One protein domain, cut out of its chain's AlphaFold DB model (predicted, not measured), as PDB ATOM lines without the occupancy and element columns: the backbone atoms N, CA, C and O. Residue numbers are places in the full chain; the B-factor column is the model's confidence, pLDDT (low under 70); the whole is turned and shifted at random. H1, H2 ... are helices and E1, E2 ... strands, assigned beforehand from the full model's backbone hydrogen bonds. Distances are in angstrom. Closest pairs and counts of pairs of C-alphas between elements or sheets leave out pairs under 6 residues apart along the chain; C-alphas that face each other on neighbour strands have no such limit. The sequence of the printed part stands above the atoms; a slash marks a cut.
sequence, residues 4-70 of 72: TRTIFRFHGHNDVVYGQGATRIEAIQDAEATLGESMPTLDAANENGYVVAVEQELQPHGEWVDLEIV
ATOM      1  N   THR A   4     278.234 278.019 264.800       74.06
ATOM      2  CA  THR A   4     279.073 278.395 263.663       74.06
ATOM      3  C   THR A   4     279.536 277.152 262.907       74.06
ATOM      4  O   THR A   4     279.653 276.067 263.486       74.06
ATOM      5  N   ARG A   5     279.743 277.289 261.596       72.56
ATOM      6  CA  ARG A   5     280.329 276.254 260.733       72.56
ATOM      7  C   ARG A   5     281.199 276.894 259.656       72.56
ATOM      8  O   ARG A   5     280.830 277.930 259.115       72.56
ATOM      9  N   THR A   6     282.309 276.257 259.312       67.25
ATOM     10  CA  THR A   6     283.109 276.636 258.141       67.25
ATOM     11  C   THR A   6     282.572 275.897 256.920       67.25
ATOM     12  O   THR A   6     282.410 274.677 256.957       67.25
ATOM     13  N   ILE A   7     282.273 276.631 255.854       70.75
ATOM     14  CA  ILE A   7     281.779 276.099 254.580       70.75
ATOM     15  C   ILE A   7     282.652 276.682 253.472       70.75
ATOM     16  O   ILE A   7     283.154 277.799 253.587       70.75
ATOM     17  N   PHE A   8     282.830 275.940 252.388       68.25
ATOM     18  CA  PHE A   8     283.464 276.482 251.195       68.25
ATOM     19  C   PHE A   8     282.362 276.960 250.258       68.25
ATOM     20  O   PHE A   8     281.481 276.195 249.860       68.25
ATOM     21  N   ARG A   9     282.366 278.260 249.980       68.31
ATOM     22  CA  ARG A   9     281.460 278.899 249.040       68.31
ATOM     23  C   ARG A   9     282.132 278.941 247.680       68.31
ATOM     24  O   ARG A   9     283.280 279.370 247.567       68.31
ATOM     25  N   PHE A  10     281.380 278.543 246.665       67.31
ATOM     26  CA  PHE A  10     281.824 278.494 245.290       67.31
ATOM     27  C   PHE A  10     280.989 279.404 244.407       67.31
ATOM     28  O   PHE A  10     279.767 279.336 244.434       67.31
ATOM     29  N   HIS A  11     281.637 280.280 243.647       63.53
ATOM     30  CA  HIS A  11     280.972 281.229 242.751       63.53
ATOM     31  C   HIS A  11     281.105 280.779 241.303       63.53
ATOM     32  O   HIS A  11     281.899 281.347 240.565       63.53
ATOM     33  N   GLY A  12     280.339 279.768 240.890       57.06
ATOM     34  CA  GLY A  12     280.226 279.416 239.476       57.06
ATOM     35  C   GLY A  12     279.901 280.647 238.623       57.06
ATOM     36  O   GLY A  12     279.294 281.605 239.105       57.06
ATOM     37  N   HIS A  13     280.275 280.613 237.340       55.81
ATOM     38  CA  HIS A  13     280.148 281.740 236.401       55.81
ATOM     39  C   HIS A  13     278.746 282.397 236.386       55.81
ATOM     40  O   HIS A  13     278.625 283.552 235.980       55.81
ATOM     41  N   ASN A  14     277.701 281.689 236.843       55.16
ATOM     42  CA  ASN A  14     276.337 282.202 236.996       55.16
ATOM     43  C   ASN A  14     275.656 281.909 238.354       55.16
ATOM     44  O   ASN A  14     274.567 282.430 238.572       55.16
ATOM     45  N   ASP A  15     276.249 281.118 239.257       63.09
ATOM     46  CA  ASP A  15     275.567 280.623 240.466       63.09
ATOM     47  C   ASP A  15     276.505 280.478 241.667       63.09
ATOM     48  O   ASP A  15     277.699 280.223 241.531       63.09
ATOM     49  N   VAL A  16     275.946 280.606 242.873       67.62
ATOM     50  CA  VAL A  16     276.663 280.340 244.126       67.62
ATOM     51  C   VAL A  16     276.296 278.950 244.631       67.62
ATOM     52  O   VAL A  16     275.138 278.686 244.951       67.62
ATOM     53  N   VAL A  17     277.292 278.083 244.762       69.88
ATOM     54  CA  VAL A  17     277.171 276.728 245.300       69.88
ATOM     55  C   VAL A  17     277.947 276.633 246.608       69.88
ATOM     56  O   VAL A  17     279.003 277.233 246.758       69.88
ATOM     57  N   TYR A  18     277.431 275.883 247.576       69.25
ATOM     58  CA  TYR A  18     278.117 275.641 248.843       69.25
ATOM     59  C   TYR A  18     278.518 274.179 248.913       69.25
ATOM     60  O   TYR A  18     277.653 273.310 248.853       69.25
ATOM     61  N   GLY A  19     279.813 273.932 249.057       72.06
ATOM     62  CA  GLY A  19     280.354 272.594 249.220       72.06
ATOM     63  C   GLY A  19     280.529 272.232 250.687       72.06
ATOM     64  O   GLY A  19     280.985 273.055 251.490       72.06
ATOM     65  N   GLN A  20     280.167 271.004 251.051       69.62
ATOM     66  CA  GLN A  20     280.281 270.486 252.414       69.62
ATOM     67  C   GLN A  20     281.250 269.304 252.496       69.62
ATOM     68  O   GLN A  20     281.285 268.440 251.631       69.62
ATOM     69  N   GLY A  21     282.031 269.242 253.573       67.25
ATOM     70  CA  GLY A  21     282.989 268.162 253.799       67.25
ATOM     71  C   GLY A  21     283.642 268.260 255.171       67.25
ATOM     72  O   GLY A  21     283.682 269.339 255.765       67.25
ATOM     73  N   ALA A  22     284.151 267.138 255.689       68.19
ATOM     74  CA  ALA A  22     284.949 267.146 256.917       68.19
ATOM     75  C   ALA A  22     286.332 267.769 256.669       68.19
ATOM     76  O   ALA A  22     286.974 268.281 257.586       68.19
ATOM     77  N   THR A  23     286.777 267.749 255.413       70.44
ATOM     78  CA  THR A  23     287.988 268.413 254.944       70.44
ATOM     79  C   THR A  23     287.683 269.446 253.861       70.44
ATOM     80  O   THR A  23     286.662 269.388 253.175       70.44
ATOM     81  N   ARG A  24     288.627 270.376 253.659       69.06
ATOM     82  CA  ARG A  24     288.592 271.359 252.562       69.06
ATOM     83  C   ARG A  24     288.463 270.684 251.189       69.06
ATOM     84  O   ARG A  24     287.752 271.194 250.338       69.06
ATOM     85  N   ILE A  25     289.108 269.532 250.991       72.31
ATOM     86  CA  ILE A  25     289.084 268.784 249.723       72.31
ATOM     87  C   ILE A  25     287.699 268.189 249.457       72.31
ATOM     88  O   ILE A  25     287.180 268.336 248.357       72.31
ATOM     89  N   GLU A  26     287.085 267.558 250.459       72.81
ATOM     90  CA  GLU A  26     285.742 266.977 250.317       72.81
ATOM     91  C   GLU A  26     284.694 268.049 250.010       72.81
ATOM     92  O   GLU A  26     283.851 267.853 249.142       72.81
ATOM     93  N   ALA A  27     284.791 269.210 250.663       71.62
ATOM     94  CA  ALA A  27     283.901 270.327 250.380       71.62
ATOM     95  C   ALA A  27     284.062 270.857 248.946       71.62
ATOM     96  O   ALA A  27     283.076 271.217 248.315       71.62
ATOM     97  N   ILE A  28     285.283 270.872 248.404       71.31
ATOM     98  CA  ILE A  28     285.519 271.227 246.996       71.31
ATOM     99  C   ILE A  28     284.863 270.212 246.060       71.31
ATOM    100  O   ILE A  28     284.131 270.611 245.161       71.31
ATOM    101  N   GLN A  29     285.048 268.918 246.314       74.31
ATOM    102  CA  GLN A  29     284.473 267.851 245.488       74.31
ATOM    103  C   GLN A  29     282.935 267.862 245.484       74.31
ATOM    104  O   GLN A  29     282.313 267.632 244.448       74.31
ATOM    105  N   ASP A  30     282.313 268.156 246.627       76.00
ATOM    106  CA  ASP A  30     280.856 268.289 246.756       76.00
ATOM    107  C   ASP A  30     280.311 269.475 245.935       76.00
ATOM    108  O   ASP A  30     279.295 269.370 245.237       76.00
ATOM    109  N   ALA A  31     281.036 270.596 245.937       71.62
ATOM    110  CA  ALA A  31     280.684 271.748 245.117       71.62
ATOM    111  C   ALA A  31     280.895 271.508 243.616       71.62
ATOM    112  O   ALA A  31     280.037 271.907 242.829       71.62
ATOM    113  N   GLU A  32     281.976 270.832 243.210       73.44
ATOM    114  CA  GLU A  32     282.204 270.429 241.811       73.44
ATOM    115  C   GLU A  32     281.054 269.562 241.287       73.44
ATOM    116  O   GLU A  32     280.522 269.807 240.202       73.44
ATOM    117  N   ALA A  33     280.622 268.575 242.081       72.19
ATOM    118  CA  ALA A  33     279.503 267.706 241.732       72.19
ATOM    119  C   ALA A  33     278.197 268.492 241.532       72.19
ATOM    120  O   ALA A  33     277.388 268.143 240.673       72.19
ATOM    121  N   THR A  34     278.008 269.564 242.303       72.38
ATOM    122  CA  THR A  34     276.815 270.415 242.236       72.38
ATOM    123  C   THR A  34     276.872 271.422 241.080       72.38
ATOM    124  O   THR A  34     275.846 271.681 240.452       72.38
ATOM    125  N   LEU A  35     278.051 271.967 240.763       68.56
ATOM    126  CA  LEU A  35     278.260 272.883 239.633       68.56
ATOM    127  C   LEU A  35     278.255 272.158 238.278       68.56
ATOM    128  O   LEU A  35     277.956 272.771 237.256       68.56
ATOM    129  N   GLY A  36     278.589 270.864 238.254       68.81
ATOM    130  CA  GLY A  36     278.749 270.100 237.014       68.81
ATOM    131  C   GLY A  36     279.993 270.494 236.207       68.81
ATOM    132  O   GLY A  36     280.168 270.032 235.079       68.81
ATOM    133  N   GLU A  37     280.864 271.322 236.785       67.12
ATOM    134  CA  GLU A  37     282.149 271.732 236.229       67.12
ATOM    135  C   GLU A  37     283.272 271.119 237.064       67.12
ATOM    136  O   GLU A  37     283.272 271.199 238.293       67.12
ATOM    137  N   SER A  38     284.238 270.491 236.391       64.19
ATOM    138  CA  SER A  38     285.411 269.942 237.066       64.19
ATOM    139  C   SER A  38     286.454 271.041 237.253       64.19
ATOM    140  O   SER A  38     286.913 271.652 236.288       64.19
ATOM    141  N   MET A  39     286.843 271.257 238.503       67.00
ATOM    142  CA  MET A  39     287.918 272.122 238.967       67.00
ATOM    143  C   MET A  39     289.050 271.235 239.512       67.00
ATOM    144  O   MET A  39     289.215 271.085 240.722       67.00
ATOM    145  N   PRO A  40     289.879 270.647 238.632       58.50
ATOM    146  CA  PRO A  40     290.817 269.585 239.001       58.50
ATOM    147  C   PRO A  40     291.866 269.999 240.046       58.50
ATOM    148  O   PRO A  40     292.530 269.133 240.618       58.50
ATOM    149  N   THR A  41     292.051 271.303 240.285       65.88
ATOM    150  CA  THR A  41     292.959 271.838 241.303       65.88
ATOM    151  C   THR A  41     292.352 273.038 242.035       65.88
ATOM    152  O   THR A  41     291.602 273.830 241.464       65.88
ATOM    153  N   LEU A  42     292.743 273.210 243.306       64.38
ATOM    154  CA  LEU A  42     292.393 274.386 244.109       64.38
ATOM    155  C   LEU A  42     292.903 275.688 243.472       64.38
ATOM    156  O   LEU A  42     292.229 276.707 243.566       64.38
ATOM    157  N   ASP A  43     294.054 275.651 242.799       68.50
ATOM    158  CA  ASP A  43     294.597 276.815 242.093       68.50
ATOM    159  C   ASP A  43     293.710 277.226 240.920       68.50
ATOM    160  O   ASP A  43     293.375 278.397 240.815       68.50
ATOM    161  N   ALA A  44     293.236 276.280 240.100       65.81
ATOM    162  CA  ALA A  44     292.307 276.590 239.013       65.81
ATOM    163  C   ALA A  44     290.985 277.158 239.551       65.81
ATOM    164  O   ALA A  44     290.395 278.063 238.961       65.81
ATOM    165  N   ALA A  45     290.534 276.655 240.697       66.06
ATOM    166  CA  ALA A  45     289.350 277.157 241.366       66.06
ATOM    167  C   ALA A  45     289.578 278.591 241.904       66.06
ATOM    168  O   ALA A  45     288.774 279.486 241.661       66.06
ATOM    169  N   ASN A  46     290.717 278.861 242.548       66.62
ATOM    170  CA  ASN A  46     291.088 280.194 243.034       66.62
ATOM    171  C   ASN A  46     291.335 281.209 241.906       66.62
ATOM    172  O   ASN A  46     290.862 282.339 241.998       66.62
ATOM    173  N   GLU A  47     292.050 280.829 240.842       64.25
ATOM    174  CA  GLU A  47     292.382 281.690 239.694       64.25
ATOM    175  C   GLU A  47     291.135 282.214 238.981       64.25
ATOM    176  O   GLU A  47     291.119 283.344 238.497       64.25
ATOM    177  N   ASN A  48     290.072 281.414 238.960       60.47
ATOM    178  CA  ASN A  48     288.790 281.803 238.385       60.47
ATOM    179  C   ASN A  48     287.828 282.432 239.415       60.47
ATOM    180  O   ASN A  48     286.681 282.724 239.087       60.47
ATOM    181  N   GLY A  49     288.275 282.661 240.657       61.16
ATOM    182  CA  GLY A  49     287.459 283.256 241.721       61.16
ATOM    183  C   GLY A  49     286.376 282.326 242.277       61.16
ATOM    184  O   GLY A  49     285.430 282.792 242.913       61.16
ATOM    185  N   TYR A  50     286.509 281.017 242.051       64.56
ATOM    186  CA  TYR A  50     285.518 280.011 242.407       64.56
ATOM    187  C   TYR A  50     285.551 279.572 243.862       64.56
ATOM    188  O   TYR A  50     284.618 278.886 244.227       64.56
ATOM    189  N   VAL A  51     286.549 279.886 244.696       64.56
ATOM    190  CA  VAL A  51     286.614 279.334 246.067       64.56
ATOM    191  C   VAL A  51     286.818 280.423 247.097       64.56
ATOM    192  O   VAL A  51     287.815 281.138 247.091       64.56
ATOM    193  N   VAL A  52     285.881 280.502 248.034       65.81
ATOM    194  CA  VAL A  52     285.958 281.375 249.198       65.81
ATOM    195  C   VAL A  52     285.592 280.540 250.419       65.81
ATOM    196  O   VAL A  52     284.470 280.048 250.535       65.81
ATOM    197  N   ALA A  53     286.536 280.335 251.336       68.44
ATOM    198  CA  ALA A  53     286.199 279.760 252.634       68.44
ATOM    199  C   ALA A  53     285.404 280.806 253.422       68.44
ATOM    200  O   ALA A  53     285.863 281.937 253.565       68.44
ATOM    201  N   VAL A  54     284.218 280.448 253.910       69.56
ATOM    202  CA  VAL A  54     283.373 281.342 254.707       69.56
ATOM    203  C   VAL A  54     283.008 280.690 256.030       69.56
ATOM    204  O   VAL A  54     282.698 279.496 256.095       69.56
ATOM    205  N   GLU A  55     283.022 281.476 257.099       76.12
ATOM    206  CA  GLU A  55     282.319 281.088 258.318       76.12
ATOM    207  C   GLU A  55     280.850 281.471 258.193       76.12
ATOM    208  O   GLU A  55     280.518 282.576 257.767       76.12
ATOM    209  N   GLN A  56     279.966 280.551 258.570       78.50
ATOM    210  CA  GLN A  56     278.533 280.788 258.634       78.50
ATOM    211  C   GLN A  56     278.027 280.673 260.062       78.50
ATOM    212  O   GLN A  56     278.403 279.759 260.799       78.50
ATOM    213  N   GLU A  57     277.093 281.547 260.409       83.12
ATOM    214  CA  GLU A  57     276.351 281.515 261.662       83.12
ATOM    215  C   GLU A  57     274.889 281.144 261.416       83.12
ATOM    216  O   GLU A  57     274.254 281.632 260.479       83.12
ATOM    217  N   LEU A  58     274.350 280.274 262.273       85.12
ATOM    218  CA  LEU A  58     272.925 279.959 262.285       85.12
ATOM    219  C   LEU A  58     272.150 281.067 263.000       85.12
ATOM    220  O   LEU A  58     272.240 281.205 264.224       85.12
ATOM    221  N   GLN A  59     271.331 281.788 262.244       85.25
ATOM    222  CA  GLN A  59     270.450 282.818 262.772       85.25
ATOM    223  C   GLN A  59     269.269 282.223 263.558       85.25
ATOM    224  O   GLN A  59     268.869 281.077 263.323       85.25
ATOM    225  N   PRO A  60     268.626 283.001 264.454       82.75
ATOM    226  CA  PRO A  60     267.492 282.535 265.259       82.75
ATOM    227  C   PRO A  60     266.288 282.026 264.452       82.75
ATOM    228  O   PRO A  60     265.510 281.222 264.958       82.75
ATOM    229  N   HIS A  61     266.135 282.484 263.207       85.31
ATOM    230  CA  HIS A  61     265.080 282.050 262.285       85.31
ATOM    231  C   HIS A  61     265.450 280.801 261.465       85.31
ATOM    232  O   HIS A  61     264.658 280.362 260.637       85.31
ATOM    233  N   GLY A  62     266.623 280.206 261.705       82.00
ATOM    234  CA  GLY A  62     267.035 278.935 261.107       82.00
ATOM    235  C   GLY A  62     267.803 279.044 259.788       82.00
ATOM    236  O   GLY A  62     268.110 278.010 259.197       82.00
ATOM    237  N   GLU A  63     268.139 280.251 259.329       83.25
ATOM    238  CA  GLU A  63     268.975 280.441 258.138       83.25
ATOM    239  C   GLU A  63     270.456 280.531 258.511       83.25
ATOM    240  O   GLU A  63     270.819 281.080 259.552       83.25
ATOM    241  N   TRP A  64     271.314 279.998 257.643       80.94
ATOM    242  CA  TRP A  64     272.760 280.167 257.746       80.94
ATOM    243  C   TRP A  64     273.178 281.422 256.985       80.94
ATOM    244  O   TRP A  64     272.823 281.569 255.817       80.94
ATOM    245  N   VAL A  65     273.932 282.301 257.639       81.81
ATOM    246  CA  VAL A  65     274.399 283.566 257.058       81.81
ATOM    247  C   VAL A  65     275.920 283.607 257.074       81.81
ATOM    248  O   VAL A  65     276.529 283.273 258.089       81.81
ATOM    249  N   ASP A  66     276.515 284.018 255.953       80.81
ATOM    250  CA  ASP A  66     277.956 284.246 255.822       80.81
ATOM    251  C   ASP A  66     278.391 285.387 256.760       80.81
ATOM    252  O   ASP A  66     277.824 286.481 256.720       80.81
ATOM    253  N   LEU A  67     279.395 285.135 257.598       74.75
ATOM    254  CA  LEU A  67     279.985 286.118 258.507       74.75
ATOM    255  C   LEU A  67     281.227 286.765 257.899       74.75
ATOM    256  O   LEU A  67     281.270 287.977 257.703       74.75
ATOM    257  N   GLU A  68     282.243 285.954 257.604       68.75
ATOM    258  CA  GLU A  68     283.518 286.434 257.085       68.75
ATOM    259  C   GLU A  68     284.157 285.451 256.111       68.75
ATOM    260  O   GLU A  68     283.961 284.235 256.191       68.75
ATOM    261  N   ILE A  69     284.940 286.012 255.187       66.69
ATOM    262  CA  ILE A  69     285.842 285.249 254.337       66.69
ATOM    263  C   ILE A  69     287.049 284.870 255.183       66.69
ATOM    264  O   ILE A  69     287.812 285.735 255.613       66.69
ATOM    265  N   VAL A  70     287.245 283.574 255.375       60.12
ATOM    266  CA  VAL A  70     288.444 283.051 256.014       60.12
ATOM    267  C   VAL A  70     289.536 283.031 254.954       60.12
ATOM    268  O   VAL A  70     289.437 282.302 253.965       60.12
TER     269      VAL A  70
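AT A GLANCE: This is residues 4 to 70 of the 72 residues of an uncharacterized protein of Pandoraea apista (UniProt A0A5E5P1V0). A strongly twisted sheet of four strands, made of the hairpin E1 and E2 beside the hairpin E3 and E4, has the helix H1 packed on one face at its E2 and E1 side. A second, short helix, H2, lies toward one end of the long axis and only grazes the sheet, while the turn between E3 and E4 lies at the other end. The printed part has 67 residues, with named elements in the order E1, E2, H1, H2, E3, E4; the sheet runs E2, E1, E3, E4, antiparallel throughout, and the class is mixed, helices and strands. The whole is compact, with a radius of gyration of the C-alphas of 11.8 A and spans of 37 by 25 by 19 A.

IN THESE COORDINATES: E1 takes residues 4 to 11, from C-alpha 4 at (279.073, 278.395, 263.663), and is 21.2 A long from first to last C-alpha. E2, residues 16 to 19, is 10.0 A long. H1, residues 24 to 35, is 16.6 A long and begins with C-alpha 24 at (288.592, 271.359, 252.562). H2, residues 42 to 47, measures 8.5 A. E3, residues 52 to 58, is 18.5 A long, and E4, residues 64 to 70, is 16.0 A long and ends with C-alpha 70 at (288.444, 283.051, 256.014).

HOW THE PARTS SIT: E1 is an inner strand and forms a hairpin with the edge strand E2, antiparallel at 130 degrees between their directions; C-alphas 16 and 11 face each other at 4.6 A, and N 10 and O 17 are within hydrogen-bond range at 2.7 A. On its other side E1 is the antiparallel neighbour of E3, at 137 degrees, with N 5 and O 56 at 2.9 A and N 9 and O 52 at 2.8 A. E3 and the edge strand E4 form the second hairpin, antiparallel at 142 degrees, with N 57 and O 65 at 2.9 A and N 67 and O 55 at 2.8 A. From edge to edge the strands' lines turn by 98 degrees. E2 is apart from E3 and from E4. H1 is on one face of the sheet at a height over the sheet of 7.5 A, an arrangement of two layers, a helix over one face of a sheet. H1 lies over E2 and runs slantwise to the strands, at 43 degrees to E2 on the local plane. H1 touches E2, with the C-alphas of Gly 19 and Ala 31 closest at 4.2 A, and it touches E1, with those of Phe 8 and Ala 27 closest at 6.2 A. H2 only grazes the sheet, with its residues 45 to 46, and H1 and H2 are near each other, their closest C-alphas at 8.1 A. E2, H1 with H2, and E3 form a split strand-helix-strand unit, two strands with helices between them along the chain and with E1 between them in the sheet; its crossover is right-handed. In H1 and H2 every O i to N i+4 pair is within hydrogen-bond range.

THE WHOLE: The two C-alphas farthest apart are those of Pro 40 and Pro 60, at 37.4 A, and those of Thr 4 and Val 70 are 13.0 A apart. The printed part, residues 4 to 70, has no cut. The links E1 to E2, E2 to H1, H2 to E3 and E3 to E4 are tight, and H1 to H2, with 6 residues between, is short. The mean pLDDT of the printed part is 70.1, and 39 residues are under 70, among them residues 8 to 18 and residues 35 to 54.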